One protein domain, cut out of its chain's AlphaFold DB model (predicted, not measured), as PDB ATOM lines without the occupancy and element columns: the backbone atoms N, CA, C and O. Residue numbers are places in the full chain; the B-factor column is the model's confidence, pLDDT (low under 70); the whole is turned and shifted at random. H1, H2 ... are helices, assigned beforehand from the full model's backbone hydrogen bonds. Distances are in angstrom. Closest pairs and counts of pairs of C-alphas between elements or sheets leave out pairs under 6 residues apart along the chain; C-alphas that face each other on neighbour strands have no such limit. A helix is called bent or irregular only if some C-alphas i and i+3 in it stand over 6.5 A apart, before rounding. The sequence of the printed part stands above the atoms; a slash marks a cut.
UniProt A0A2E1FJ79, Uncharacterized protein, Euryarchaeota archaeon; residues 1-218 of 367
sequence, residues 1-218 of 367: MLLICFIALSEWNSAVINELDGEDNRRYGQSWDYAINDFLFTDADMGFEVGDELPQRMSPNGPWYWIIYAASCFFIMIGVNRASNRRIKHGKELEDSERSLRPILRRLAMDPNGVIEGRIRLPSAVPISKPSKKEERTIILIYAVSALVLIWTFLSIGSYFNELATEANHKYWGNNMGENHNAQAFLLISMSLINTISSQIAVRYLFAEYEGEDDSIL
ATOM      1  N   MET A   1      40.592  29.231  36.535       74.94
ATOM      2  CA  MET A   1      40.778  28.002  35.737       74.94
ATOM      3  C   MET A   1      39.702  27.828  34.669       74.94
ATOM      4  O   MET A   1      40.060  27.894  33.508       74.94
ATOM      5  N   LEU A   2      38.406  27.717  35.011       79.81
ATOM      6  CA  LEU A   2      37.323  27.665  34.004       79.81
ATOM      7  C   LEU A   2      37.374  28.828  33.010       79.81
ATOM      8  O   LEU A   2      37.346  28.607  31.811       79.81
ATOM      9  N   LEU A   3      37.525  30.053  33.516       82.25
ATOM     10  CA  LEU A   3      37.647  31.250  32.683       82.25
ATOM     11  C   LEU A   3      38.851  31.178  31.725       82.25
ATOM     12  O   LEU A   3      38.725  31.564  30.577       82.25
ATOM     13  N   ILE A   4      39.972  30.598  32.167       80.38
ATOM     14  CA  ILE A   4      41.166  30.385  31.331       80.38
ATOM     15  C   ILE A   4      40.870  29.351  30.237       80.38
ATOM     16  O   ILE A   4      41.220  29.571  29.089       80.38
ATOM     17  N   CYS A   5      40.165  28.262  30.566       82.44
ATOM     18  CA  CYS A   5      39.771  27.253  29.579       82.44
ATOM     19  C   CYS A   5      38.804  27.830  28.535       82.44
ATOM     20  O   CYS A   5      38.917  27.509  27.361       82.44
ATOM     21  N   PHE A   6      37.866  28.690  28.945       84.31
ATOM     22  CA  PHE A   6      36.946  29.351  28.016       84.31
ATOM     23  C   PHE A   6      37.647  30.361  27.110       84.31
ATOM     24  O   PHE A   6      37.327  30.412  25.927       84.31
ATOM     25  N   ILE A   7      38.604  31.129  27.639       85.44
ATOM     26  CA  ILE A   7      39.429  32.028  26.824       85.44
ATOM     27  C   ILE A   7      40.235  31.211  25.813       85.44
ATOM     28  O   ILE A   7      40.136  31.484  24.625       85.44
ATOM     29  N   ALA A   8      40.918  30.151  26.249       81.62
ATOM     30  CA  ALA A   8      41.711  29.308  25.357       81.62
ATOM     31  C   ALA A   8      40.861  28.605  24.281       81.62
ATOM     32  O   ALA A   8      41.254  28.546  23.127       81.62
ATOM     33  N   LEU A   9      39.654  28.130  24.616       84.56
ATOM     34  CA  LEU A   9      38.724  27.573  23.621       84.56
ATOM     35  C   LEU A   9      38.206  28.639  22.641       84.56
ATOM     36  O   LEU A   9      37.933  28.328  21.483       84.56
ATOM     37  N   SER A  10      38.059  29.887  23.092       85.88
ATOM     38  CA  SER A  10      37.685  31.018  22.236       85.88
ATOM     39  C   SER A  10      38.826  31.428  21.302       85.88
ATOM     40  O   SER A  10      38.573  31.756  20.141       85.88
ATOM     41  N   GLU A  11      40.064  31.411  21.791       84.69
ATOM     42  CA  GLU A  11      41.266  31.651  20.990       84.69
ATOM     43  C   GLU A  11      41.461  30.526  19.972       84.69
ATOM     44  O   GLU A  11      41.634  30.817  18.792       84.69
ATOM     45  N   TRP A  12      41.263  29.265  20.374       84.25
ATOM     46  CA  TRP A  12      41.261  28.116  19.465       84.25
ATOM     47  C   TRP A  12      40.225  28.267  18.355       84.25
ATOM     48  O   TRP A  12      40.548  28.138  17.179       84.25
ATOM     49  N   ASN A  13      38.982  28.603  18.708       85.25
ATOM     50  CA  ASN A  13      37.938  28.844  17.716       85.25
ATOM     51  C   ASN A  13      38.338  29.944  16.720       85.25
ATOM     52  O   ASN A  13      38.030  29.847  15.537       85.25
ATOM     53  N   SER A  14      39.026  30.984  17.193       85.06
ATOM     54  CA  SER A  14      39.505  32.074  16.338       85.06
ATOM     55  C   SER A  14      40.645  31.618  15.423       85.06
ATOM     56  O   SER A  14      40.648  31.975  14.249       85.06
ATOM     57  N   ALA A  15      41.572  30.796  15.924       82.56
ATOM     58  CA  ALA A  15      42.644  30.199  15.128       82.56
ATOM     59  C   ALA A  15      42.086  29.284  14.026       82.56
ATOM     60  O   ALA A  15      42.467  29.416  12.869       82.56
ATOM     61  N   VAL A  16      41.110  28.434  14.361       82.69
ATOM     62  CA  VAL A  16      40.419  27.563  13.396       82.69
ATOM     63  C   VAL A  16      39.686  28.374  12.327       82.69
ATOM     64  O   VAL A  16      39.776  28.039  11.153       82.69
ATOM     65  N   ILE A  17      38.988  29.452  12.704       81.19
ATOM     66  CA  ILE A  17      38.315  30.329  11.731       81.19
ATOM     67  C   ILE A  17      39.333  30.984  10.794       81.19
ATOM     68  O   ILE A  17      39.113  30.988   9.590       81.19
ATOM     69  N   ASN A  18      40.451  31.491  11.318       82.75
ATOM     70  CA  ASN A  18      41.486  32.118  10.495       82.75
ATOM     71  C   ASN A  18      42.132  31.127   9.513       82.75
ATOM     72  O   ASN A  18      42.382  31.495   8.366       82.75
ATOM     73  N   GLU A  19      42.370  29.886   9.942       80.81
ATOM     74  CA  GLU A  19      42.921  28.825   9.089       80.81
ATOM     75  C   GLU A  19      41.931  28.442   7.976       80.81
ATOM     76  O   GLU A  19      42.287  28.371   6.799       80.81
ATOM     77  N   LEU A  20      40.650  28.287   8.327       75.75
ATOM     78  CA  LEU A  20      39.581  27.949   7.382       75.75
ATOM     79  C   LEU A  20      39.235  29.098   6.419       75.75
ATOM     80  O   LEU A  20      38.838  28.834   5.287       75.75
ATOM     81  N   ASP A  21      39.372  30.359   6.842       71.69
ATOM     82  CA  ASP A  21      39.164  31.538   5.989       71.69
ATOM     83  C   ASP A  21      40.337  31.761   5.011       71.69
ATOM     84  O   ASP A  21      40.150  32.371   3.953       71.69
ATOM     85  N   GLY A  22      41.535  31.251   5.332       65.12
ATOM     86  CA  GLY A  22      42.704  31.241   4.444       65.12
ATOM     87  C   GLY A  22      42.585  30.246   3.281       65.12
ATOM     88  O   GLY A  22      43.062  30.527   2.177       65.12
ATOM     89  N   GLU A  23      41.888  29.124   3.485       61.03
ATOM     90  CA  GLU A  23      41.534  28.146   2.446       61.03
ATOM     91  C   GLU A  23      40.202  28.511   1.746       61.03
ATOM     92  O   GLU A  23      39.166  27.885   1.935       61.03
ATOM     93  N   ASP A  24      40.233  29.567   0.933       52.75
ATOM     94  CA  ASP A  24      39.233  30.006  -0.061       52.75
ATOM     95  C   ASP A  24      37.771  29.463   0.046       52.75
ATOM     96  O   ASP A  24      37.387  28.431  -0.506       52.75
ATOM     97  N   ASN A  25      36.911  30.282   0.666       57.31
ATOM     98  CA  ASN A  25      35.504  30.567   0.331       57.31
ATOM     99  C   ASN A  25      34.550  29.419  -0.082       57.31
ATOM    100  O   ASN A  25      34.447  29.049  -1.255       57.31
ATOM    101  N   ARG A  26      33.642  29.066   0.845       49.66
ATOM    102  CA  ARG A  26      32.155  29.077   0.717       49.66
ATOM    103  C   ARG A  26      31.549  28.064   1.684       49.66
ATOM    104  O   ARG A  26      31.310  26.915   1.320       49.66
ATOM    105  N   ARG A  27      31.178  28.499   2.886       52.53
ATOM    106  CA  ARG A  27      30.313  27.697   3.766       52.53
ATOM    107  C   ARG A  27      29.178  28.528   4.365       52.53
ATOM    108  O   ARG A  27      28.922  28.529   5.560       52.53
ATOM    109  N   TYR A  28      28.438  29.220   3.494       42.22
ATOM    110  CA  TYR A  28      27.117  29.740   3.853       42.22
ATOM    111  C   TYR A  28      26.143  28.563   4.016       42.22
ATOM    112  O   TYR A  28      25.734  27.953   3.030       42.22
ATOM    113  N   GLY A  29      25.785  28.253   5.267       55.84
ATOM    114  CA  GLY A  29      24.773  27.246   5.612       55.84
ATOM    115  C   GLY A  29      25.304  25.951   6.234       55.84
ATOM    116  O   GLY A  29      24.748  24.887   5.969       55.84
ATOM    117  N   GLN A  30      26.367  25.997   7.043       59.94
ATOM    118  CA  GLN A  30      26.828  24.811   7.769       59.94
ATOM    119  C   GLN A  30      25.815  24.356   8.828       59.94
ATOM    120  O   GLN A  30      25.414  25.116   9.708       59.94
ATOM    121  N   SER A  31      25.432  23.078   8.749       74.56
ATOM    122  CA  SER A  31      24.853  22.349   9.882       74.56
ATOM    123  C   SER A  31      25.819  22.417  11.073       74.56
ATOM    124  O   SER A  31      27.038  22.383  10.888       74.56
ATOM    125  N   TRP A  32      25.266  22.467  12.290       73.75
ATOM    126  CA  TRP A  32      26.016  22.410  13.548       73.75
ATOM    127  C   TRP A  32      27.044  21.270  13.580       73.75
ATOM    128  O   TRP A  32      28.117  21.439  14.150       73.75
ATOM    129  N   ASP A  33      26.764  20.148  12.916       79.81
ATOM    130  CA  ASP A  33      27.662  18.991  12.882       79.81
ATOM    131  C   ASP A  33      28.980  19.289  12.157       79.81
ATOM    132  O   ASP A  33      30.040  18.820  12.569       79.81
ATOM    133  N   TYR A  34      28.939  20.098  11.095       78.94
ATOM    134  CA  TYR A  34      30.147  20.483  10.366       78.94
ATOM    135  C   TYR A  34      30.973  21.491  11.152       78.94
ATOM    136  O   TYR A  34      32.182  21.336  11.221       78.94
ATOM    137  N   ALA A  35      30.327  22.459  11.805       76.81
ATOM    138  CA  ALA A  35      31.025  23.419  12.658       76.81
ATOM    139  C   ALA A  35      31.722  22.728  13.847       76.81
ATOM    140  O   ALA A  35      32.849  23.071  14.190       76.81
ATOM    141  N   ILE A  36      31.082  21.718  14.450       79.31
ATOM    142  CA  ILE A  36      31.679  20.925  15.535       79.31
ATOM    143  C   ILE A  36      32.842  20.072  15.018       79.31
ATOM    144  O   ILE A  36      33.879  19.998  15.672       79.31
ATOM    145  N   ASN A  37      32.693  19.433  13.855       82.19
ATOM    146  CA  ASN A  37      33.772  18.636  13.274       82.19
ATOM    147  C   ASN A  37      34.972  19.502  12.884       82.19
ATOM    148  O   ASN A  37      36.097  19.148  13.221       82.19
ATOM    149  N   ASP A  38      34.734  20.644  12.241       81.81
ATOM    150  CA  ASP A  38      35.789  21.596  11.904       81.81
ATOM    151  C   ASP A  38      36.491  22.067  13.195       81.81
ATOM    152  O   ASP A  38      37.711  21.994  13.297       81.81
ATOM    153  N   PHE A  39      35.747  22.422  14.246       81.81
ATOM    154  CA  PHE A  39      36.332  22.826  15.531       81.81
ATOM    155  C   PHE A  39      37.177  21.732  16.209       81.81
ATOM    156  O   PHE A  39      38.187  22.042  16.838       81.81
ATOM    157  N   LEU A  40      36.762  20.463  16.139       81.31
ATOM    158  CA  LEU A  40      37.420  19.354  16.849       81.31
ATOM    159  C   LEU A  40      38.591  18.725  16.084       81.31
ATOM    160  O   LEU A  40      39.425  18.059  16.707       81.31
ATOM    161  N   PHE A  41      38.615  18.868  14.758       80.94
ATOM    162  CA  PHE A  41      39.526  18.124  13.887       80.94
ATOM    163  C   PHE A  41      40.364  18.993  12.946       80.94
ATOM    164  O   PHE A  41      41.203  18.426  12.250       80.94
ATOM    165  N   THR A  42      40.169  20.313  12.915       80.31
ATOM    166  CA  THR A  42      41.081  21.215  12.194       80.31
ATOM    167  C   THR A  42      42.394  21.323  12.957       80.31
ATOM    168  O   THR A  42      42.397  21.458  14.180       80.31
ATOM    169  N   ASP A  43      43.502  21.242  12.232       76.06
ATOM    170  CA  ASP A  43      44.843  21.412  12.774       76.06
ATOM    171  C   ASP A  43      45.226  22.892  12.600       76.06
ATOM    172  O   ASP A  43      45.769  23.289  11.577       76.06
ATOM    173  N   ALA A  44      44.830  23.721  13.570       73.81
ATOM    174  CA  ALA A  44      45.195  25.135  13.650       73.81
ATOM    175  C   ALA A  44      46.318  25.340  14.681       73.81
ATOM    176  O   ALA A  44      46.532  24.507  15.564       73.81
ATOM    177  N   ASP A  45      47.030  26.460  14.585       77.56
ATOM    178  CA  ASP A  45      48.087  26.816  15.529       77.56
ATOM    179  C   ASP A  45      47.651  28.000  16.402       77.56
ATOM    180  O   ASP A  45      47.256  29.054  15.902       77.56
ATOM    181  N   MET A  46      47.710  27.823  17.724       73.19
ATOM    182  CA  MET A  46      47.460  28.904  18.685       73.19
ATOM    183  C   MET A  46      48.742  29.646  19.076       73.19
ATOM    184  O   MET A  46      48.694  30.545  19.916       73.19
ATOM    185  N   GLY A  47      49.880  29.277  18.488       70.50
ATOM    186  CA  GLY A  47      51.185  29.852  18.786       70.50
ATOM    187  C   GLY A  47      51.840  29.261  20.033       70.50
ATOM    188  O   GLY A  47      52.759  29.881  20.570       70.50
ATOM    189  N   PHE A  48      51.385  28.097  20.522       73.38
ATOM    190  CA  PHE A  48      52.178  27.315  21.470       73.38
ATOM    191  C   PHE A  48      53.199  26.492  20.692       73.38
ATOM    192  O   PHE A  48      52.837  25.715  19.813       73.38
ATOM    193  N   GLU A  49      54.468  26.597  21.061       69.50
ATOM    194  CA  GLU A  49      55.494  25.705  20.523       69.50
ATOM    195  C   GLU A  49      55.322  24.338  21.189       69.50
ATOM    196  O   GLU A  49      55.293  24.235  22.423       69.50
ATOM    197  N   VAL A  50      55.084  23.296  20.394       66.19
ATOM    198  CA  VAL A  50      54.899  21.935  20.896       66.19
ATOM    199  C   VAL A  50      55.523  20.954  19.922       66.19
ATOM    200  O   VAL A  50      55.122  20.918  18.764       66.19
ATOM    201  N   GLY A  51      56.399  20.097  20.451       60.97
ATOM    202  CA  GLY A  51      57.137  19.141  19.639       60.97
ATOM    203  C   GLY A  51      56.271  18.230  18.790       60.97
ATOM    204  O   GLY A  51      55.215  17.771  19.240       60.97
ATOM    205  N   ASP A  52      56.810  17.877  17.622       64.81
ATOM    206  CA  ASP A  52      56.242  16.962  16.617       64.81
ATOM    207  C   ASP A  52      55.826  15.578  17.161       64.81
ATOM    208  O   ASP A  52      55.152  14.797  16.487       64.81
ATOM    209  N   GLU A  53      56.224  15.237  18.387       65.62
ATOM    210  CA  GLU A  53      55.911  13.960  19.027       65.62
ATOM    211  C   GLU A  53      54.470  13.858  19.546       65.62
ATOM    212  O   GLU A  53      53.981  12.740  19.748       65.62
ATOM    213  N   LEU A  54      53.770  14.982  19.762       70.38
ATOM    214  CA  LEU A  54      52.349  14.968  20.121       70.38
ATOM    215  C   LEU A  54      51.461  15.353  18.932       70.38
ATOM    216  O   LEU A  54      51.721  16.356  18.273       70.38
ATOM    217  N   PRO A  55      50.338  14.641  18.707       73.94
ATOM    218  CA  PRO A  55      49.327  15.101  17.762       73.94
ATOM    219  C   PRO A  55      48.886  16.526  18.122       73.94
ATOM    220  O   PRO A  55      48.491  16.760  19.267       73.94
ATOM    221  N   GLN A  56      48.883  17.456  17.161       69.94
ATOM    222  CA  GLN A  56      48.515  18.864  17.394       69.94
ATOM    223  C   GLN A  56      47.137  19.020  18.061       69.94
ATOM    224  O   GLN A  56      46.933  19.862  18.926       69.94
ATOM    225  N   ARG A  57      46.203  18.108  17.783       70.88
ATOM    226  CA  ARG A  57      44.863  18.069  18.407       70.88
ATOM    227  C   ARG A  57      44.877  17.776  19.905       70.88
ATOM    228  O   ARG A  57      43.915  18.085  20.606       70.88
ATOM    229  N   MET A  58      45.925  17.103  20.368       72.94
ATOM    230  CA  MET A  58      46.148  16.704  21.754       72.94
ATOM    231  C   MET A  58      47.125  17.640  22.471       72.94
ATOM    232  O   MET A  58      47.228  17.579  23.694       72.94
ATOM    233  N   SER A  59      47.834  18.499  21.745       79.75
ATOM    234  CA  SER A  59      48.735  19.482  22.330       79.75
ATOM    235  C   SER A  59      47.960  20.672  22.922       79.75
ATOM    236  O   SER A  59      46.749  20.778  22.720       79.75
ATOM    237  N   PRO A  60      48.625  21.587  23.649       80.81
ATOM    238  CA  PRO A  60      48.044  22.862  24.059       80.81
ATOM    239  C   PRO A  60      47.469  23.694  22.913       80.81
ATOM    240  O   PRO A  60      46.594  24.511  23.183       80.81
ATOM    241  N   ASN A  61      47.907  23.468  21.668       82.06
ATOM    242  CA  ASN A  61      47.273  24.070  20.499       82.06
ATOM    243  C   ASN A  61      45.901  23.463  20.228       82.06
ATOM    244  O   ASN A  61      45.034  24.181  19.783       82.06
ATOM    245  N   GLY A  62      45.645  22.198  20.550       82.38
ATOM    246  CA  GLY A  62      44.389  21.535  20.223       82.38
ATOM    247  C   GLY A  62      43.226  21.763  21.205       82.38
ATOM    248  O   GLY A  62      43.413  22.051  22.393       82.38
ATOM    249  N   PRO A  63      41.979  21.514  20.761       83.94
ATOM    250  CA  PRO A  63      40.774  21.730  21.561       83.94
ATOM    251  C   PRO A  63      40.639  20.703  22.685       83.94
ATOM    252  O   PRO A  63      40.118  21.011  23.759       83.94
ATOM    253  N   TRP A  64      41.104  19.469  22.461       85.44
ATOM    254  CA  TRP A  64      40.939  18.365  23.409       85.44
ATOM    255  C   TRP A  64      41.661  18.616  24.725       85.44
ATOM    256  O   TRP A  64      41.128  18.280  25.785       85.44
ATOM    257  N   TYR A  65      42.823  19.266  24.670       86.25
ATOM    258  CA  TYR A  65      43.577  19.657  25.853       86.25
ATOM    259  C   TYR A  65      42.728  20.542  26.783       86.25
ATOM    260  O   TYR A  65      42.543  20.241  27.968       86.25
ATOM    261  N   TRP A  66      42.107  21.583  26.227       86.56
ATOM    262  CA  TRP A  66      41.280  22.523  26.984       86.56
ATOM    263  C   TRP A  66      39.924  21.944  27.390       86.56
ATOM    264  O   TRP A  66      39.443  22.231  28.489       86.56
ATOM    265  N   ILE A  67      39.330  21.074  26.566       88.44
ATOM    266  CA  ILE A  67      38.095  20.348  26.901       88.44
ATOM    267  C   ILE A  67      38.309  19.449  28.124       88.44
ATOM    268  O   ILE A  67      37.472  19.439  29.029       88.44
ATOM    269  N   ILE A  68      39.429  18.725  28.199       88.38
ATOM    270  CA  ILE A  68      39.752  17.855  29.340       88.38
ATOM    271  C   ILE A  68      39.935  18.686  30.621       88.38
ATOM    272  O   ILE A  68      39.404  18.331  31.679       88.38
ATOM    273  N   TYR A  69      40.609  19.834  30.530       88.94
ATOM    274  CA  TYR A  69      40.742  20.777  31.645       88.94
ATOM    275  C   TYR A  69      39.398  21.374  32.092       88.94
ATOM    276  O   TYR A  69      39.122  21.468  33.296       88.94
ATOM    277  N   ALA A  70      38.528  21.732  31.147       89.00
ATOM    278  CA  ALA A  70      37.180  22.210  31.434       89.00
ATOM    279  C   ALA A  70      36.321  21.116  32.093       89.00
ATOM    280  O   ALA A  70      35.625  21.386  33.076       89.00
ATOM    281  N   ALA A  71      36.425  19.872  31.621       89.12
ATOM    282  CA  ALA A  71      35.756  18.718  32.214       89.12
ATOM    283  C   ALA A  71      36.231  18.471  33.656       89.12
ATOM    284  O   ALA A  71      35.399  18.298  34.550       89.12
ATOM    285  N   SER A  72      37.543  18.540  33.915       90.12
ATOM    286  CA  SER A  72      38.114  18.465  35.271       90.12
ATOM    287  C   SER A  72      37.490  19.512  36.197       90.12
ATOM    288  O   SER A  72      36.956  19.182  37.260       90.12
ATOM    289  N   CYS A  73      37.452  20.772  35.756       89.88
ATOM    290  CA  CYS A  73      36.829  21.853  36.515       89.88
ATOM    291  C   CYS A  73      35.339  21.602  36.788       89.88
ATOM    292  O   CYS A  73      34.852  21.883  37.884       89.88
ATOM    293  N   PHE A  74      34.608  21.082  35.803       90.56
ATOM    294  CA  PHE A  74      33.186  20.785  35.936       90.56
ATOM    295  C   PHE A  74      32.926  19.709  36.998       90.56
ATOM    296  O   PHE A  74      32.056  19.884  37.858       90.56
ATOM    297  N   PHE A  75      33.718  18.634  37.012       89.44
ATOM    298  CA  PHE A  75      33.602  17.592  38.034       89.44
ATOM    299  C   PHE A  75      33.963  18.093  39.433       89.44
ATOM    300  O   PHE A  75      33.256  17.772  40.391       89.44
ATOM    301  N   ILE A  76      34.992  18.937  39.549       90.31
ATOM    302  CA  ILE A  76      35.351  19.606  40.807       90.31
ATOM    303  C   ILE A  76      34.176  20.456  41.318       90.31
ATOM    304  O   ILE A  76      33.782  20.326  42.477       90.31
ATOM    305  N   MET A  77      33.559  21.269  40.453       90.00
ATOM    306  CA  MET A  77      32.411  22.114  40.812       90.00
ATOM    307  C   MET A  77      31.194  21.298  41.258       90.00
ATOM    308  O   MET A  77      30.558  21.635  42.260       90.00
ATOM    309  N   ILE A  78      30.880  20.200  40.562       89.25
ATOM    310  CA  ILE A  78      29.819  19.270  40.982       89.25
ATOM    311  C   ILE A  78      30.131  18.689  42.361       89.25
ATOM    312  O   ILE A  78      29.239  18.615  43.211       89.25
ATOM    313  N   GLY A  79      31.382  18.283  42.582       86.88
ATOM    314  CA  GLY A  79      31.850  17.742  43.851       86.88
ATOM    315  C   GLY A  79      31.636  18.712  45.011       86.88
ATOM    316  O   GLY A  79      30.982  18.368  45.997       86.88
ATOM    317  N   VAL A  80      32.106  19.950  44.854       88.69
ATOM    318  CA  VAL A  80      31.962  21.009  45.864       88.69
ATOM    319  C   VAL A  80      30.493  21.357  46.110       88.69
ATOM    320  O   VAL A  80      30.085  21.486  47.264       88.69
ATOM    321  N   ASN A  81      29.670  21.460  45.063       88.50
ATOM    322  CA  ASN A  81      28.246  21.767  45.215       88.50
ATOM    323  C   ASN A  81      27.500  20.658  45.980       88.50
ATOM    324  O   ASN A  81      26.707  20.941  46.878       88.50
ATOM    325  N   ARG A  82      27.788  19.382  45.689       87.19
ATOM    326  CA  ARG A  82      27.196  18.252  46.428       87.19
ATOM    327  C   ARG A  82      27.577  18.272  47.904       87.19
ATOM    328  O   ARG A  82      26.688  18.221  48.750       87.19
ATOM    329  N   ALA A  83      28.863  18.438  48.196       86.44
ATOM    330  CA  ALA A  83      29.348  18.523  49.568       86.44
ATOM    331  C   ALA A  83      28.765  19.739  50.321       86.44
ATOM    332  O   ALA A  83      28.335  19.612  51.465       86.44
ATOM    333  N   SER A  84      28.659  20.900  49.664       87.31
ATOM    334  CA  SER A  84      28.025  22.098  50.233       87.31
ATOM    335  C   SER A  84      26.545  21.868  50.555       87.31
ATOM    336  O   SER A  84      26.094  22.148  51.667       87.31
ATOM    337  N   ASN A  85      25.790  21.274  49.626       87.81
ATOM    338  CA  ASN A  85      24.382  20.944  49.851       87.81
ATOM    339  C   ASN A  85      24.202  19.951  51.004       87.81
ATOM    340  O   ASN A  85      23.277  20.113  51.800       87.81
ATOM    341  N   ARG A  86      25.098  18.961  51.133       84.56
ATOM    342  CA  ARG A  86      25.112  18.022  52.265       84.56
ATOM    343  C   ARG A  86      25.325  18.754  53.585       84.56
ATOM    344  O   ARG A  86      24.537  18.567  54.505       84.56
ATOM    345  N   ARG A  87      26.321  19.640  53.652       86.44
ATOM    346  CA  ARG A  87      26.600  20.461  54.840       86.44
ATOM    347  C   ARG A  87      25.398  21.306  55.255       86.44
ATOM    348  O   ARG A  87      25.046  21.333  56.428       86.44
ATOM    349  N   ILE A  88      24.767  21.988  54.298       87.44
ATOM    350  CA  ILE A  88      23.595  22.834  54.562       87.44
ATOM    351  C   ILE A  88      22.425  21.983  55.052       87.44
ATOM    352  O   ILE A  88      21.749  22.365  56.003       87.44
ATOM    353  N   LYS A  89      22.178  20.835  54.413       87.62
ATOM    354  CA  LYS A  89      21.097  19.930  54.804       87.62
ATOM    355  C   LYS A  89      21.307  19.392  56.220       87.62
ATOM    356  O   LYS A  89      20.403  19.502  57.036       87.62
ATOM    357  N   HIS A  90      22.506  18.898  56.514       86.88
ATOM    358  CA  HIS A  90      22.858  18.391  57.836       86.88
ATOM    359  C   HIS A  90      22.776  19.485  58.913       86.88
ATOM    360  O   HIS A  90      22.249  19.260  59.995       86.88
ATOM    361  N   GLY A  91      23.224  20.707  58.601       86.75
ATOM    362  CA  GLY A  91      23.082  21.850  59.505       86.75
ATOM    363  C   GLY A  91      21.624  22.182  59.835       86.75
ATOM    364  O   GLY A  91      21.316  22.472  60.985       86.75
ATOM    365  N   LYS A  92      20.715  22.083  58.855       88.38
ATOM    366  CA  LYS A  92      19.271  22.254  59.090       88.38
ATOM    367  C   LYS A  92      18.693  21.136  59.956       88.38
ATOM    368  O   LYS A  92      17.921  21.425  60.858       88.38
ATOM    369  N   GLU A  93      19.090  19.887  59.711       86.06
ATOM    370  CA  GLU A  93      18.646  18.735  60.509       86.06
ATOM    371  C   GLU A  93      19.082  18.866  61.982       86.06
ATOM    372  O   GLU A  93      18.278  18.606  62.877       86.06
ATOM    373  N   LEU A  94      20.304  19.347  62.242       84.69
ATOM    374  CA  LEU A  94      20.782  19.668  63.595       84.69
ATOM    375  C   LEU A  94      20.017  20.833  64.237       84.69
ATOM    376  O   LEU A  94      19.673  20.777  65.414       84.69
ATOM    377  N   GLU A  95      19.737  21.898  63.488       86.81
ATOM    378  CA  GLU A  95      18.985  23.039  64.021       86.81
ATOM    379  C   GLU A  95      17.540  22.648  64.376       86.81
ATOM    380  O   GLU A  95      17.007  23.056  65.413       86.81
ATOM    381  N   ASP A  96      16.906  21.824  63.543       86.75
ATOM    382  CA  ASP A  96      15.557  21.317  63.780       86.75
ATOM    383  C   ASP A  96      15.519  20.362  64.984       86.75
ATOM    384  O   ASP A  96      14.597  20.445  65.810       86.75
ATOM    385  N   SER A  97      16.539  19.511  65.152       82.00
ATOM    386  CA  SER A  97      16.649  18.640  66.327       82.00
ATOM    387  C   SER A  97      16.862  19.453  67.607       82.00
ATOM    388  O   SER A  97      16.135  19.241  68.582       82.00
ATOM    389  N   GLU A  98      17.732  20.466  67.596       83.44
ATOM    390  CA  GLU A  98      17.957  21.355  68.740       83.44
ATOM    391  C   GLU A  98      16.670  22.098  69.138       83.44
ATOM    392  O   GLU A  98      16.301  22.153  70.319       83.44
ATOM    393  N   ARG A  99      15.928  22.629  68.158       86.50
ATOM    394  CA  ARG A  99      14.633  23.289  68.393       86.50
ATOM    395  C   ARG A  99      13.621  22.347  69.037       86.50
ATOM    396  O   ARG A  99      12.879  22.779  69.922       86.50
ATOM    397  N   SER A 100      13.603  21.079  68.628       82.69
ATOM    398  CA  SER A 100      12.725  20.063  69.214       82.69
ATOM    399  C   SER A 100      13.156  19.639  70.627       82.69
ATOM    400  O   SER A 100      12.298  19.384  71.474       82.69
ATOM    401  N   LEU A 101      14.462  19.652  70.921       82.06
ATOM    402  CA  LEU A 101      15.034  19.312  72.228       82.06
ATOM    403  C   LEU A 101      14.767  20.378  73.294       82.06
ATOM    404  O   LEU A 101      14.443  20.029  74.428       82.06
ATOM    405  N   ARG A 102      14.849  21.673  72.957       83.94
ATOM    406  CA  ARG A 102      14.669  22.793  73.910       83.94
ATOM    407  C   ARG A 102      13.449  22.664  74.847       83.94
ATOM    408  O   ARG A 102      13.626  22.814  76.059       83.94
ATOM    409  N   PRO A 103      12.217  22.390  74.367       82.12
ATOM    410  CA  PRO A 103      11.059  22.231  75.251       82.12
ATOM    411  C   PRO A 103      11.093  20.933  76.072       82.12
ATOM    412  O   PRO A 103      10.566  20.899  77.187       82.12
ATOM    413  N   ILE A 104      11.709  19.873  75.541       79.25
ATOM    414  CA  ILE A 104      11.832  18.567  76.199       79.25
ATOM    415  C   ILE A 104      12.857  18.635  77.331       79.25
ATOM    416  O   ILE A 104      12.602  18.098  78.403       79.25
ATOM    417  N   LEU A 105      13.950  19.377  77.148       77.25
ATOM    418  CA  LEU A 105      15.006  19.553  78.146       77.25
ATOM    419  C   LEU A 105      14.458  20.098  79.473       77.25
ATOM    420  O   LEU A 105      14.836  19.648  80.549       77.25
ATOM    421  N   ARG A 106      13.497  21.029  79.402       77.75
ATOM    422  CA  ARG A 106      12.826  21.578  80.589       77.75
ATOM    423  C   ARG A 106      11.956  20.541  81.303       77.75
ATOM    424  O   ARG A 106      11.840  20.596  82.523       77.75
ATOM    425  N   ARG A 107      11.336  19.617  80.561       73.06
ATOM    426  CA  ARG A 107      10.567  18.499  81.134       73.06
ATOM    427  C   ARG A 107      11.499  17.458  81.748       73.06
ATOM    428  O   ARG A 107      11.233  17.007  82.850       73.06
ATOM    429  N   LEU A 108      12.615  17.169  81.081       75.06
ATOM    430  CA  LEU A 108      13.648  16.256  81.562       75.06
ATOM    431  C   LEU A 108      14.306  16.754  82.858       75.06
ATOM    432  O   LEU A 108      14.564  15.970  83.759       75.06
ATOM    433  N   ALA A 109      14.529  18.064  82.980       77.69
ATOM    434  CA  ALA A 109      15.071  18.666  84.198       77.69
ATOM    435  C   ALA A 109      14.115  18.567  85.404       77.69
ATOM    436  O   ALA A 109      14.569  18.595  86.543       77.69
ATOM    437  N   MET A 110      12.804  18.476  85.158       79.12
ATOM    438  CA  MET A 110      11.783  18.328  86.203       79.12
ATOM    439  C   MET A 110      11.490  16.861  86.538       79.12
ATOM    440  O   MET A 110      11.085  16.568  87.659       79.12
ATOM    441  N   ASP A 111      11.673  15.955  85.576       74.88
ATOM    442  CA  ASP A 111      11.455  14.516  85.719       74.88
ATOM    443  C   ASP A 111      12.512  13.736  84.908       74.88
ATOM    444  O   ASP A 111      12.293  13.422  83.731       74.88
ATOM    445  N   PRO A 112      13.683  13.443  85.506       71.00
ATOM    446  CA  PRO A 112      14.778  12.765  84.814       71.00
ATOM    447  C   PRO A 112      14.476  11.288  84.511       71.00
ATOM    448  O   PRO A 112      14.976  10.757  83.519       71.00
ATOM    449  N   ASN A 113      13.616  10.636  85.300       77.12
ATOM    450  CA  ASN A 113      13.234   9.232  85.090       77.12
ATOM    451  C   ASN A 113      12.140   9.074  84.021       77.12
ATOM    452  O   ASN A 113      11.967   7.990  83.460       77.12
ATOM    453  N   GLY A 114      11.462  10.165  83.647       71.06
ATOM    454  CA  GLY A 114      10.402  10.172  82.641       71.06
ATOM    455  C   GLY A 114      10.813   9.667  81.248       71.06
ATOM    456  O   GLY A 114       9.942   9.256  80.482       71.06
ATOM    457  N   VAL A 115      12.106   9.646  80.904       71.69
ATOM    458  CA  VAL A 115      12.603   9.027  79.654       71.69
ATOM    459  C   VAL A 115      12.649   7.503  79.754       71.69
ATOM    460  O   VAL A 115      12.259   6.820  78.809       71.69
ATOM    461  N   ILE A 116      13.074   6.967  80.900       68.00
ATOM    462  CA  ILE A 116      13.181   5.520  81.147       68.00
ATOM    463  C   ILE A 116      11.783   4.895  81.198       68.00
ATOM    464  O   ILE A 116      11.547   3.818  80.656       68.00
ATOM    465  N   GLU A 117      10.827   5.619  81.771       68.62
ATOM    466  CA  GLU A 117       9.432   5.191  81.890       68.62
ATOM    467  C   GLU A 117       8.573   5.505  80.647       68.62
ATOM    468  O   GLU A 117       7.386   5.179  80.599       68.62
ATOM    469  N   GLY A 118       9.144   6.163  79.631       68.69
ATOM    470  CA  GLY A 118       8.461   6.475  78.368       68.69
ATOM    471  C   GLY A 118       7.433   7.615  78.433       68.69
ATOM    472  O   GLY A 118       6.646   7.788  77.498       68.69
ATOM    473  N   ARG A 119       7.430   8.414  79.508       68.75
ATOM    474  CA  ARG A 119       6.594   9.622  79.669       68.75
ATOM    475  C   ARG A 119       7.122  10.805  78.847       68.75
ATOM    476  O   ARG A 119       6.344  11.648  78.396       68.75
ATOM    477  N   ILE A 120       8.433  10.855  78.623       69.69
ATOM    478  CA  ILE A 120       9.127  11.870  77.830       69.69
ATOM    479  C   ILE A 120       9.744  11.188  76.605       69.69
ATOM    480  O   ILE A 120      10.580  10.300  76.739       69.69
ATOM    481  N   ARG A 121       9.348  11.618  75.399       67.25
ATOM    482  CA  ARG A 121       9.949  11.141  74.144       67.25
ATOM    483  C   ARG A 121      11.088  12.059  73.747       67.25
ATOM    484  O   ARG A 121      10.862  13.255  73.582       67.25
ATOM    485  N   LEU A 122      12.278  11.500  73.575       71.38
ATOM    486  CA  LEU A 122      13.387  12.209  72.952       71.38
ATOM    487  C   LEU A 122      13.176  12.237  71.428       71.38
ATOM    488  O   LEU A 122      12.654  11.268  70.867       71.38
ATOM    489  N   PRO A 123      13.534  13.340  70.753       68.56
ATOM    490  CA  PRO A 123      13.529  13.378  69.301       68.56
ATOM    491  C   PRO A 123      14.576  12.404  68.757       68.56
ATOM    492  O   PRO A 123      15.527  12.037  69.444       68.56
ATOM    493  N   SER A 124      14.385  11.955  67.518       68.69
ATOM    494  CA  SER A 124      15.351  11.074  66.870       68.69
ATOM    495  C   SER A 124      16.704  11.772  66.740       68.69
ATOM    496  O   SER A 124      16.765  12.872  66.188       68.69
ATOM    497  N   ALA A 125      17.755  11.093  67.194       68.56
ATOM    498  CA  ALA A 125      19.147  11.447  66.953       68.56
ATOM    499  C   ALA A 125      19.385  11.786  65.472       68.56
ATOM    500  O   ALA A 125      18.867  11.098  64.583       68.56
ATOM    501  N   VAL A 126      20.147  12.852  65.208       76.00
ATOM    502  CA  VAL A 126      20.606  13.178  63.849       76.00
ATOM    503  C   VAL A 126      21.836  12.316  63.572       76.00
ATOM    504  O   VAL A 126      22.851  12.508  64.247       76.00
ATOM    505  N   PRO A 127      21.765  11.366  62.623       75.25
ATOM    506  CA  PRO A 127      22.860  10.443  62.375       75.25
ATOM    507  C   PRO A 127      24.041  11.163  61.724       75.25
ATOM    508  O   PRO A 127      23.866  12.116  60.962       75.25
ATOM    509  N   ILE A 128      25.248  10.646  61.956       78.62
ATOM    510  CA  ILE A 128      26.479  11.130  61.317       78.62
ATOM    511  C   ILE A 128      26.306  11.145  59.791       78.62
ATOM    512  O   ILE A 128      26.065  10.110  59.153       78.62
ATOM    513  N   SER A 129      26.478  12.316  59.175       78.69
ATOM    514  CA  SER A 129      26.397  12.453  57.718       78.69
ATOM    515  C   SER A 129      27.655  11.888  57.052       78.69
ATOM    516  O   SER A 129      28.641  12.601  56.850       78.69
ATOM    517  N   LYS A 130      27.582  10.623  56.632       81.06
ATOM    518  CA  LYS A 130      28.609   9.952  55.818       81.06
ATOM    519  C   LYS A 130      28.456  10.261  54.322       81.06
ATOM    520  O   LYS A 130      27.334  10.488  53.853       81.06
ATOM    521  N   PRO A 131      29.554  10.247  53.542       81.56
ATOM    522  CA  PRO A 131      29.480  10.423  52.097       81.56
ATOM    523  C   PRO A 131      28.612   9.344  51.441       81.56
ATOM    524  O   PRO A 131      28.710   8.151  51.727       81.56
ATOM    525  N   SER A 132      27.739   9.768  50.531       83.50
ATOM    526  CA  SER A 132      26.864   8.870  49.779       83.50
ATOM    527  C   SER A 132      27.658   8.053  48.754       83.50
ATOM    528  O   SER A 132      28.612   8.552  48.160       83.50
ATOM    529  N   LYS A 133      27.175   6.855  48.392       84.88
ATOM    530  CA  LYS A 133      27.733   6.042  47.284       84.88
ATOM    531  C   LYS A 133      27.878   6.823  45.967       84.88
ATOM    532  O   LYS A 133      28.738   6.523  45.145       84.88
ATOM    533  N   LYS A 134      27.019   7.823  45.721       82.88
ATOM    534  CA  LYS A 134      27.123   8.702  44.538       82.88
ATOM    535  C   LYS A 134      28.278   9.703  44.653       82.88
ATOM    536  O   LYS A 134      28.889  10.042  43.642       82.88
ATOM    537  N   GLU A 135      28.564  10.180  45.858       84.31
ATOM    538  CA  GLU A 135      29.675  11.092  46.146       84.31
ATOM    539  C   GLU A 135      31.002  10.341  46.092       84.31
ATOM    540  O   GLU A 135      31.928  10.820  45.450       84.31
ATOM    541  N   GLU A 136      31.044   9.112  46.603       86.81
ATOM    542  CA  GLU A 136      32.181   8.197  46.461       86.81
ATOM    543  C   GLU A 136      32.550   7.956  44.987       86.81
ATOM    544  O   GLU A 136      33.696   8.143  44.583       86.81
ATOM    545  N   ARG A 137      31.560   7.670  44.126       88.06
ATOM    546  CA  ARG A 137      31.783   7.588  42.668       88.06
ATOM    547  C   ARG A 137      32.307   8.894  42.070       88.06
ATOM    548  O   ARG A 137      33.097   8.863  41.134       88.06
ATOM    549  N   THR A 138      31.857  10.036  42.591       86.56
ATOM    550  CA  THR A 138      32.305  11.356  42.120       86.56
ATOM    551  C   THR A 138      33.757  11.608  42.517       86.56
ATOM    552  O   THR A 138      34.512  12.128  41.708       86.56
ATOM    553  N   ILE A 139      34.164  11.187  43.717       88.75
ATOM    554  CA  ILE A 139      35.555  11.254  44.179       88.75
ATOM    555  C   ILE A 139      36.465  10.431  43.265       88.75
ATOM    556  O   ILE A 139      37.473  10.949  42.786       88.75
ATOM    557  N   ILE A 140      36.089   9.179  42.978       89.56
ATOM    558  CA  ILE A 140      36.858   8.304  42.077       89.56
ATOM    559  C   ILE A 140      37.016   8.966  40.704       89.56
ATOM    560  O   ILE A 140      38.107   8.979  40.138       89.56
ATOM    561  N   LEU A 141      35.939   9.559  40.186       89.75
ATOM    562  CA  LEU A 141      35.947  10.221  38.887       89.75
ATOM    563  C   LEU A 141      36.829  11.481  38.888       89.75
ATOM    564  O   LEU A 141      37.624  11.649  37.967       89.75
ATOM    565  N   ILE A 142      36.756  12.323  39.927       89.69
ATOM    566  CA  ILE A 142      37.633  13.498  40.075       89.69
ATOM    567  C   ILE A 142      39.101  13.062  40.076       89.69
ATOM    568  O   ILE A 142      39.901  13.657  39.358       89.69
ATOM    569  N   TYR A 143      39.462  12.007  40.814       90.44
ATOM    570  CA  TYR A 143      40.833  11.494  40.801       90.44
ATOM    571  C   TYR A 143      41.256  10.958  39.434       90.44
ATOM    572  O   TYR A 143      42.349  11.286  38.980       90.44
ATOM    573  N   ALA A 144      40.404  10.181  38.764       90.31
ATOM    574  CA  ALA A 144      40.707   9.630  37.446       90.31
ATOM    575  C   ALA A 144      40.948  10.735  36.404       90.31
ATOM    576  O   ALA A 144      41.945  10.703  35.685       90.31
ATOM    577  N   VAL A 145      40.073  11.746  36.361       89.75
ATOM    578  CA  VAL A 145      40.205  12.881  35.434       89.75
ATOM    579  C   VAL A 145      41.404  13.758  35.804       89.75
ATOM    580  O   VAL A 145      42.149  14.166  34.920       89.75
ATOM    581  N   SER A 146      41.644  14.006  37.095       89.62
ATOM    582  CA  SER A 146      42.801  14.782  37.564       89.62
ATOM    583  C   SER A 146      44.131  14.095  37.227       89.62
ATOM    584  O   SER A 146      45.061  14.750  36.760       89.62
ATOM    585  N   ALA A 147      44.207  12.769  37.380       89.94
ATOM    586  CA  ALA A 147      45.371  11.979  36.987       89.94
ATOM    587  C   ALA A 147      45.589  11.997  35.469       89.94
ATOM    588  O   ALA A 147      46.722  12.152  35.021       89.94
ATOM    589  N   LEU A 148      44.514  11.896  34.678       90.06
ATOM    590  CA  LEU A 148      44.590  12.002  33.221       90.06
ATOM    591  C   LEU A 148      45.123  13.377  32.803       90.06
ATOM    592  O   LEU A 148      46.082  13.436  32.041       90.06
ATOM    593  N   VAL A 149      44.573  14.465  33.357       88.88
ATOM    594  CA  VAL A 149      45.055  15.839  33.119       88.88
ATOM    595  C   VAL A 149      46.542  15.959  33.439       88.88
ATOM    596  O   VAL A 149      47.283  16.554  32.660       88.88
ATOM    597  N   LEU A 150      46.982  15.391  34.564       89.56
ATOM    598  CA  LEU A 150      48.377  15.426  34.994       89.56
ATOM    599  C   LEU A 150      49.288  14.691  34.004       89.56
ATOM    600  O   LEU A 150      50.265  15.270  33.541       89.56
ATOM    601  N   ILE A 151      48.953  13.453  33.633       88.94
ATOM    602  CA  ILE A 151      49.714  12.678  32.638       88.94
ATOM    603  C   ILE A 151      49.806  13.462  31.327       88.94
ATOM    604  O   ILE A 151      50.883  13.590  30.752       88.94
ATOM    605  N   TRP A 152      48.691  14.040  30.891       86.94
ATOM    606  CA  TRP A 152      48.615  14.799  29.652       86.94
ATOM    607  C   TRP A 152      49.459  16.076  29.678       86.94
ATOM    608  O   TRP A 152      50.151  16.380  28.708       86.94
ATOM    609  N   THR A 153      49.464  16.801  30.802       86.00
ATOM    610  CA  THR A 153      50.340  17.971  30.967       86.00
ATOM    611  C   THR A 153      51.806  17.579  30.975       86.00
ATOM    612  O   THR A 153      52.609  18.265  30.356       86.00
ATOM    613  N   PHE A 154      52.167  16.479  31.634       86.12
ATOM    614  CA  PHE A 154      53.548  15.999  31.630       86.12
ATOM    615  C   PHE A 154      54.009  15.561  30.241       86.12
ATOM    616  O   PHE A 154      55.139  15.864  29.876       86.12
ATOM    617  N   LEU A 155      53.148  14.907  29.455       85.44
ATOM    618  CA  LEU A 155      53.452  14.568  28.062       85.44
ATOM    619  C   LEU A 155      53.662  15.828  27.214       85.44
ATOM    620  O   LEU A 155      54.654  15.911  26.503       85.44
ATOM    621  N   SER A 156      52.789  16.829  27.351       82.56
ATOM    622  CA  SER A 156      52.921  18.105  26.637       82.56
ATOM    623  C   SER A 156      54.165  18.900  27.040       82.56
ATOM    624  O   SER A 156      54.807  19.507  26.190       82.56
ATOM    625  N   ILE A 157      54.513  18.918  28.327       83.19
ATOM    626  CA  ILE A 157      55.742  19.556  28.809       83.19
ATOM    627  C   ILE A 157      56.965  18.765  28.318       83.19
ATOM    628  O   ILE A 157      57.974  19.355  27.945       83.19
ATOM    629  N   GLY A 158      56.877  17.434  28.304       80.06
ATOM    630  CA  GLY A 158      57.929  16.544  27.826       80.06
ATOM    631  C   GLY A 158      58.236  16.733  26.344       80.06
ATOM    632  O   GLY A 158      59.403  16.886  26.001       80.06
ATOM    633  N   SER A 159      57.214  16.791  25.483       77.81
ATOM    634  CA  SER A 159      57.406  17.040  24.048       77.81
ATOM    635  C   SER A 159      57.983  18.420  23.779       77.81
ATOM    636  O   SER A 159      58.881  18.558  22.959       77.81
ATOM    637  N   TYR A 160      57.528  19.422  24.528       76.50
ATOM    638  CA  TYR A 160      58.062  20.775  24.471       76.50
ATOM    639  C   TYR A 160      59.556  20.834  24.830       76.50
ATOM    640  O   TYR A 160      60.364  21.402  24.099       76.50
ATOM    641  N   PHE A 161      59.967  20.191  25.928       75.94
ATOM    642  CA  PHE A 161      61.388  20.128  26.286       75.94
ATOM    643  C   PHE A 161      62.213  19.272  25.324       75.94
ATOM    644  O   PHE A 161      63.402  19.544  25.154       75.94
ATOM    645  N   ASN A 162      61.615  18.244  24.722       76.00
ATOM    646  CA  ASN A 162      62.297  17.409  23.746       76.00
ATOM    647  C   ASN A 162      62.568  18.174  22.446       76.00
ATOM    648  O   ASN A 162      63.693  18.151  21.960       76.00
ATOM    649  N   GLU A 163      61.598  18.942  21.952       72.50
ATOM    650  CA  GLU A 163      61.779  19.815  20.789       72.50
ATOM    651  C   GLU A 163      62.898  20.838  21.022       72.50
ATOM    652  O   GLU A 163      63.873  20.883  20.266       72.50
ATOM    653  N   LEU A 164      62.861  21.539  22.163       69.94
ATOM    654  CA  LEU A 164      63.932  22.450  22.584       69.94
ATOM    655  C   LEU A 164      65.300  21.755  22.702       69.94
ATOM    656  O   LEU A 164      66.342  22.378  22.479       69.94
ATOM    657  N   ALA A 165      65.326  20.473  23.077       68.00
ATOM    658  CA  ALA A 165      66.552  19.683  23.138       68.00
ATOM    659  C   ALA A 165      67.061  19.280  21.748       68.00
ATOM    660  O   ALA A 165      68.276  19.231  21.551       68.00
ATOM    661  N   THR A 166      66.163  19.018  20.795       67.38
ATOM    662  CA  THR A 166      66.508  18.661  19.413       67.38
ATOM    663  C   THR A 166      66.932  19.858  18.564       67.38
ATOM    664  O   THR A 166      67.826  19.717  17.729       67.38
ATOM    665  N   GLU A 167      66.371  21.045  18.803       63.84
ATOM    666  CA  GLU A 167      66.759  22.280  18.108       63.84
ATOM    667  C   GLU A 167      68.079  22.873  18.627       63.84
ATOM    668  O   GLU A 167      68.793  23.586  17.912       63.84
ATOM    669  N   ALA A 168      68.445  22.583  19.878       57.66
ATOM    670  CA  ALA A 168      69.682  23.072  20.465       57.66
ATOM    671  C   ALA A 168      70.880  22.203  20.049       57.66
ATOM    672  O   ALA A 168      70.989  21.024  20.378       57.66
ATOM    673  N   ASN A 169      71.876  22.819  19.407       55.97
ATOM    674  CA  ASN A 169      73.186  22.197  19.233       55.97
ATOM    675  C   ASN A 169      73.731  21.847  20.636       55.97
ATOM    676  O   ASN A 169      73.867  22.751  21.459       55.97
ATOM    677  N   HIS A 170      74.030  20.569  20.902       57.50
ATOM    678  CA  HIS A 170      74.436  19.914  22.172       57.50
ATOM    679  C   HIS A 170      75.382  20.679  23.135       57.50
ATOM    680  O   HIS A 170      75.571  20.267  24.277       57.50
ATOM    681  N   LYS A 171      75.975  21.797  22.707       54.50
ATOM    682  CA  LYS A 171      76.823  22.704  23.491       54.50
ATOM    683  C   LYS A 171      76.078  23.901  24.124       54.50
ATOM    684  O   LYS A 171      76.652  24.557  24.987       54.50
ATOM    685  N   TYR A 172      74.832  24.184  23.728       55.69
ATOM    686  CA  TYR A 172      74.053  25.370  24.138       55.69
ATOM    687  C   TYR A 172      72.616  25.037  24.576       55.69
ATOM    688  O   TYR A 172      71.703  25.847  24.416       55.69
ATOM    689  N   TRP A 173      72.405  23.841  25.130       51.16
ATOM    690  CA  TRP A 173      71.120  23.455  25.713       51.16
ATOM    691  C   TRP A 173      70.699  24.479  26.786       51.16
ATOM    692  O   TRP A 173      71.462  24.750  27.713       51.16
ATOM    693  N   GLY A 174      69.527  25.098  26.612       57.19
ATOM    694  CA  GLY A 174      69.006  26.162  27.484       57.19
ATOM    695  C   GLY A 174      69.217  27.606  26.999       57.19
ATOM    696  O   GLY A 174      68.513  28.491  27.472       57.19
ATOM    697  N   ASN A 175      70.096  27.868  26.020       58.31
ATOM    698  CA  ASN A 175      70.282  29.226  25.470       58.31
ATOM    699  C   ASN A 175      69.248  29.615  24.398       58.31
ATOM    700  O   ASN A 175      69.130  30.795  24.081       58.31
ATOM    701  N   ASN A 176      68.498  28.646  23.861       59.12
ATOM    702  CA  ASN A 176      67.393  28.883  22.922       59.12
ATOM    703  C   ASN A 176      66.056  29.156  23.641       59.12
ATOM    704  O   ASN A 176      65.026  29.320  22.995       59.12
ATOM    705  N   MET A 177      66.041  29.184  24.979       60.66
ATOM    706  CA  MET A 177      64.820  29.418  25.745       60.66
ATOM    707  C   MET A 177      64.515  30.922  25.769       60.66
ATOM    708  O   MET A 177      65.054  31.668  26.588       60.66
ATOM    709  N   GLY A 178      63.690  31.376  24.825       65.88
ATOM    710  CA  GLY A 178      63.214  32.756  24.767       65.88
ATOM    711  C   GLY A 178      62.328  33.120  25.965       65.88
ATOM    712  O   GLY A 178      61.888  32.268  26.738       65.88
ATOM    713  N   GLU A 179      62.017  34.406  26.129       69.19
ATOM    714  CA  GLU A 179      61.106  34.854  27.197       69.19
ATOM    715  C   GLU A 179      59.700  34.238  27.057       69.19
ATOM    716  O   GLU A 179      59.087  33.858  28.057       69.19
ATOM    717  N   ASN A 180      59.241  34.030  25.819       70.62
ATOM    718  CA  ASN A 180      57.963  33.379  25.511       70.62
ATOM    719  C   ASN A 180      57.934  31.912  25.978       70.62
ATOM    720  O   ASN A 180      56.934  31.448  26.527       70.62
ATOM    721  N   HIS A 181      59.067  31.215  25.865       72.75
ATOM    722  CA  HIS A 181      59.227  29.804  26.227       72.75
ATOM    723  C   HIS A 181      59.100  29.597  27.745       72.75
ATOM    724  O   HIS A 181      58.487  28.639  28.233       72.75
ATOM    725  N   ASN A 182      59.640  30.538  28.522       75.12
ATOM    726  CA  ASN A 182      59.516  30.535  29.978       75.12
ATOM    727  C   ASN A 182      58.080  30.830  30.430       75.12
ATOM    728  O   ASN A 182      57.583  30.189  31.359       75.12
ATOM    729  N   ALA A 183      57.400  31.764  29.759       78.62
ATOM    730  CA  ALA A 183      56.012  32.101  30.058       78.62
ATOM    731  C   ALA A 183      55.065  30.918  29.794       78.62
ATOM    732  O   ALA A 183      54.217  30.616  30.639       78.62
ATOM    733  N   GLN A 184      55.253  30.200  28.682       79.88
ATOM    734  CA  GLN A 184      54.472  29.011  28.331       79.88
ATOM    735  C   GLN A 184      54.655  27.880  29.350       79.88
ATOM    736  O   GLN A 184      53.670  27.370  29.894       79.88
ATOM    737  N   ALA A 185      55.901  27.513  29.664       79.44
ATOM    738  CA  ALA A 185      56.183  26.465  30.644       79.44
ATOM    739  C   ALA A 185      55.601  26.814  32.025       79.44
ATOM    740  O   ALA A 185      54.980  25.971  32.681       79.44
ATOM    741  N   PHE A 186      55.730  28.076  32.447       83.94
ATOM    742  CA  PHE A 186      55.140  28.565  33.691       83.94
ATOM    743  C   PHE A 186      53.606  28.472  33.688       83.94
ATOM    744  O   PHE A 186      53.010  28.040  34.681       83.94
ATOM    745  N   LEU A 187      52.947  28.823  32.581       84.00
ATOM    746  CA  LEU A 187      51.492  28.711  32.440       84.00
ATOM    747  C   LEU A 187      51.012  27.259  32.549       84.00
ATOM    748  O   LEU A 187      50.083  26.976  33.308       84.00
ATOM    749  N   LEU A 188      51.666  26.325  31.855       83.81
ATOM    750  CA  LEU A 188      51.295  24.905  31.873       83.81
ATOM    751  C   LEU A 188      51.492  24.283  33.264       83.81
ATOM    752  O   LEU A 188      50.593  23.617  33.789       83.81
ATOM    753  N   ILE A 189      52.632  24.560  33.905       85.81
ATOM    754  CA  ILE A 189      52.938  24.062  35.254       85.81
ATOM    755  C   ILE A 189      51.969  24.655  36.282       85.81
ATOM    756  O   ILE A 189      51.409  23.918  37.097       85.81
ATOM    757  N   SER A 190      51.727  25.970  36.240       88.06
ATOM    758  CA  SER A 190      50.806  26.629  37.174       88.06
ATOM    759  C   SER A 190      49.372  26.117  37.018       88.06
ATOM    760  O   SER A 190      48.703  25.868  38.021       88.06
ATOM    761  N   MET A 191      48.914  25.856  35.791       86.81
ATOM    762  CA  MET A 191      47.605  25.250  35.536       86.81
ATOM    763  C   MET A 191      47.503  23.824  36.081       86.81
ATOM    764  O   MET A 191      46.504  23.489  36.721       86.81
ATOM    765  N   SER A 192      48.522  22.985  35.884       87.94
ATOM    766  CA  SER A 192      48.550  21.632  36.460       87.94
ATOM    767  C   SER A 192      48.527  21.663  37.994       87.94
ATOM    768  O   SER A 192      47.750  20.952  38.643       87.94
ATOM    769  N   LEU A 193      49.293  22.572  38.596       89.69
ATOM    770  CA  LEU A 193      49.356  22.747  40.047       89.69
ATOM    771  C   LEU A 193      48.024  23.254  40.626       89.69
ATOM    772  O   LEU A 193      47.524  22.714  41.613       89.69
ATOM    773  N   ILE A 194      47.388  24.234  39.981       90.25
ATOM    774  CA  ILE A 194      46.058  24.712  40.383       90.25
ATOM    775  C   ILE A 194      45.020  23.584  40.264       90.25
ATOM    776  O   ILE A 194      44.190  23.431  41.167       90.25
ATOM    777  N   ASN A 195      45.068  22.772  39.197       89.00
ATOM    778  CA  ASN A 195      44.149  21.640  39.018       89.00
ATOM    779  C   ASN A 195      44.273  20.625  40.154       89.00
ATOM    780  O   ASN A 195      43.273  20.188  40.727       89.00
ATOM    781  N   THR A 196      45.508  20.239  40.469       89.31
ATOM    782  CA  THR A 196      45.802  19.204  41.464       89.31
ATOM    783  C   THR A 196      45.429  19.674  42.863       89.31
ATOM    784  O   THR A 196      44.710  18.961  43.561       89.31
ATOM    785  N   ILE A 197      45.795  20.901  43.248       90.56
ATOM    786  CA  ILE A 197      45.388  21.487  44.533       90.56
ATOM    787  C   ILE A 197      43.860  21.575  44.634       90.56
ATOM    788  O   ILE A 197      43.287  21.134  45.631       90.56
ATOM    789  N   SER A 198      43.183  22.077  43.597       89.75
ATOM    790  CA  SER A 198      41.716  22.193  43.595       89.75
ATOM    791  C   SER A 198      41.038  20.828  43.711       89.75
ATOM    792  O   SER A 198      40.080  20.677  44.469       89.75
ATOM    793  N   SER A 199      41.566  19.820  43.013       89.44
ATOM    794  CA  SER A 199      41.074  18.440  43.080       89.44
ATOM    795  C   SER A 199      41.210  17.877  44.496       89.44
ATOM    796  O   SER A 199      40.249  17.342  45.041       89.44
ATOM    797  N   GLN A 200      42.376  18.050  45.128       89.62
ATOM    798  CA  GLN A 200      42.626  17.567  46.489       89.62
ATOM    799  C   GLN A 200      41.727  18.261  47.518       89.62
ATOM    800  O   GLN A 200      41.178  17.601  48.402       89.62
ATOM    801  N   ILE A 201      41.529  19.577  47.395       88.44
ATOM    802  CA  ILE A 201      40.611  20.329  48.263       88.44
ATOM    803  C   ILE A 201      39.180  19.817  48.091       88.44
ATOM    804  O   ILE A 201      38.516  19.529  49.085       88.44
ATOM    805  N   ALA A 202      38.709  19.662  46.852       88.88
ATOM    806  CA  ALA A 202      37.355  19.191  46.577       88.88
ATOM    807  C   ALA A 202      37.116  17.779  47.120       88.88
ATOM    808  O   ALA A 202      36.075  17.521  47.724       88.88
ATOM    809  N   VAL A 203      38.092  16.883  46.970       88.56
ATOM    810  CA  VAL A 203      38.011  15.523  47.509       88.56
ATOM    811  C   VAL A 203      37.978  15.527  49.037       88.56
ATOM    812  O   VAL A 203      37.122  14.865  49.620       88.56
ATOM    813  N   ARG A 204      38.834  16.316  49.702       87.00
ATOM    814  CA  ARG A 204      38.772  16.483  51.165       87.00
ATOM    815  C   ARG A 204      37.407  16.997  51.616       87.00
ATOM    816  O   ARG A 204      36.870  16.518  52.607       87.00
ATOM    817  N   TYR A 205      36.829  17.934  50.868       85.19
ATOM    818  CA  TYR A 205      35.504  18.474  51.158       85.19
ATOM    819  C   TYR A 205      34.392  17.425  50.987       85.19
ATOM    820  O   TYR A 205      33.458  17.375  51.781       85.19
ATOM    821  N   LEU A 206      34.505  16.547  49.986       85.94
ATOM    822  CA  LEU A 206      33.573  15.440  49.751       85.94
ATOM    823  C   LEU A 206      33.683  14.329  50.805       85.94
ATOM    824  O   LEU A 206      32.651  13.768  51.180       85.94
ATOM    825  N   PHE A 207      34.891  14.039  51.295       84.94
ATOM    826  CA  PHE A 207      35.132  13.059  52.362       84.94
ATOM    827  C   PHE A 207      34.800  13.567  53.765       84.94
ATOM    828  O   PHE A 207      34.756  12.760  54.684       84.94
ATOM    829  N   ALA A 208      34.568  14.870  53.944       83.25
ATOM    830  CA  ALA A 208      34.269  15.428  55.254       83.25
ATOM    831  C   ALA A 208      33.019  14.773  55.864       83.25
ATOM    832  O   ALA A 208      31.914  14.895  55.325       83.25
ATOM    833  N   GLU A 209      33.208  14.097  56.991       84.06
ATOM    834  CA  GLU A 209      32.125  13.610  57.836       84.06
ATOM    835  C   GLU A 209      31.684  14.748  58.755       84.06
ATOM    836  O   GLU A 209      32.512  15.494  59.283       84.06
ATOM    837  N   TYR A 210      30.373  14.921  58.898       80.50
ATOM    838  CA  TYR A 210      29.815  15.909  59.815       80.50
ATOM    839  C   TYR A 210      29.342  15.198  61.075       80.50
ATOM    840  O   TYR A 210      28.638  14.192  60.984       80.50
ATOM    841  N   GLU A 211      29.763  15.726  62.225       72.75
ATOM    842  CA  GLU A 211      29.437  15.190  63.544       72.75
ATOM    843  C   GLU A 211      27.923  15.100  63.733       72.75
ATOM    844  O   GLU A 211      27.210  16.084  63.558       72.75
ATOM    845  N   GLY A 212      27.455  13.915  64.102       66.88
ATOM    846  CA  GLY A 212      26.086  13.626  64.501       66.88
ATOM    847  C   GLY A 212      26.111  12.667  65.683       66.88
ATOM    848  O   GLY A 212      27.175  12.181  66.077       66.88
ATOM    849  N   GLU A 213      24.948  12.391  66.258       66.56
ATOM    850  CA  GLU A 213      24.841  11.363  67.286       66.56
ATOM    851  C   GLU A 213      25.034   9.992  66.625       66.56
ATOM    852  O   GLU A 213      24.415   9.674  65.606       66.56
ATOM    853  N   ASP A 214      25.954   9.197  67.170       55.16
ATOM    854  CA  ASP A 214      26.185   7.844  66.689       55.16
ATOM    855  C   ASP A 214      24.996   6.975  67.133       55.16
ATOM    856  O   ASP A 214      24.667   6.912  68.321       55.16
ATOM    857  N   ASP A 215      24.362   6.281  66.181       51.72
ATOM    858  CA  ASP A 215      23.226   5.359  66.395       51.72
ATOM    859  C   ASP A 215      23.550   4.215  67.394       51.72
ATOM    860  O   ASP A 215      22.719   3.353  67.680       51.72
ATOM    861  N   SER A 216      24.776   4.181  67.919       51.19
ATOM    862  CA  SER A 216      25.342   3.192  68.827       51.19
ATOM    863  C   SER A 216      25.071   3.461  70.314       51.19
ATOM    864  O   SER A 216      25.265   2.552  71.124       51.19
ATOM    865  N   ILE A 217      24.589   4.650  70.703       54.66
ATOM    866  CA  ILE A 217      24.367   4.978  72.128       54.66
ATOM    867  C   ILE A 217      23.082   4.325  72.674       54.66
ATOM    868  O   ILE A 217      23.008   3.991  73.856       54.66
ATOM    869  N   LEU A 218      22.083   4.070  71.821       49.88
ATOM    870  CA  LEU A 218      20.848   3.378  72.202       49.88
ATOM    871  C   LEU A 218      20.658   2.118  71.346       49.88
ATOM    872  O   LEU A 218      20.455   2.225  70.136       49.88
TER     873      LEU A 218
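AT A GLANCE: This is residues 1 to 218 of the 367 residues of an uncharacterized protein of Euryarchaeota archaeon (UniProt A0A2E1FJ79). Bent helix H3's long arm H3a packs partway along the hairpin H4 and H5, an up-and-down bundle, each running against the one before. H1 and H2 meet its beginning; H3b makes the far end. Printed are 218 residues with five named helices, H1 to H5, no named strand: all helix, extended, radius of gyration of the C-alphas 27.8 A, spans 89 by 54 by 25 A.

HOW THE PARTS SIT: Start at H1, residues 2 to 22: it touches H3a, residues 63 to 100, closest C-alphas Cys 5 and Trp 66, 5.6 A. H3, one helix by its hydrogen bonds, is bent: C-alphas 100 and 103 are 6.6 A apart. H4, residues 133 to 167, forms a hairpin with H5, residues 179 to 207, closest C-alphas Ile 139 and Val 203, 5.9 A. In H3b, residues 103 to 110, 2 of 4 O i to N i+4 pairs are within hydrogen-bond range; in H1, H3a, H4, H5 and H2, residues 32 to 41, every such pair is.

IN THESE COORDINATES: Find C-alpha 2 at (37.323, 27.665, 34.004), C-alpha 207 at (35.132, 13.059, 52.362); H2 spans residues 32 to 41.

THE WHOLE: The printed part has no cut; 47 residues have pLDDT under 70.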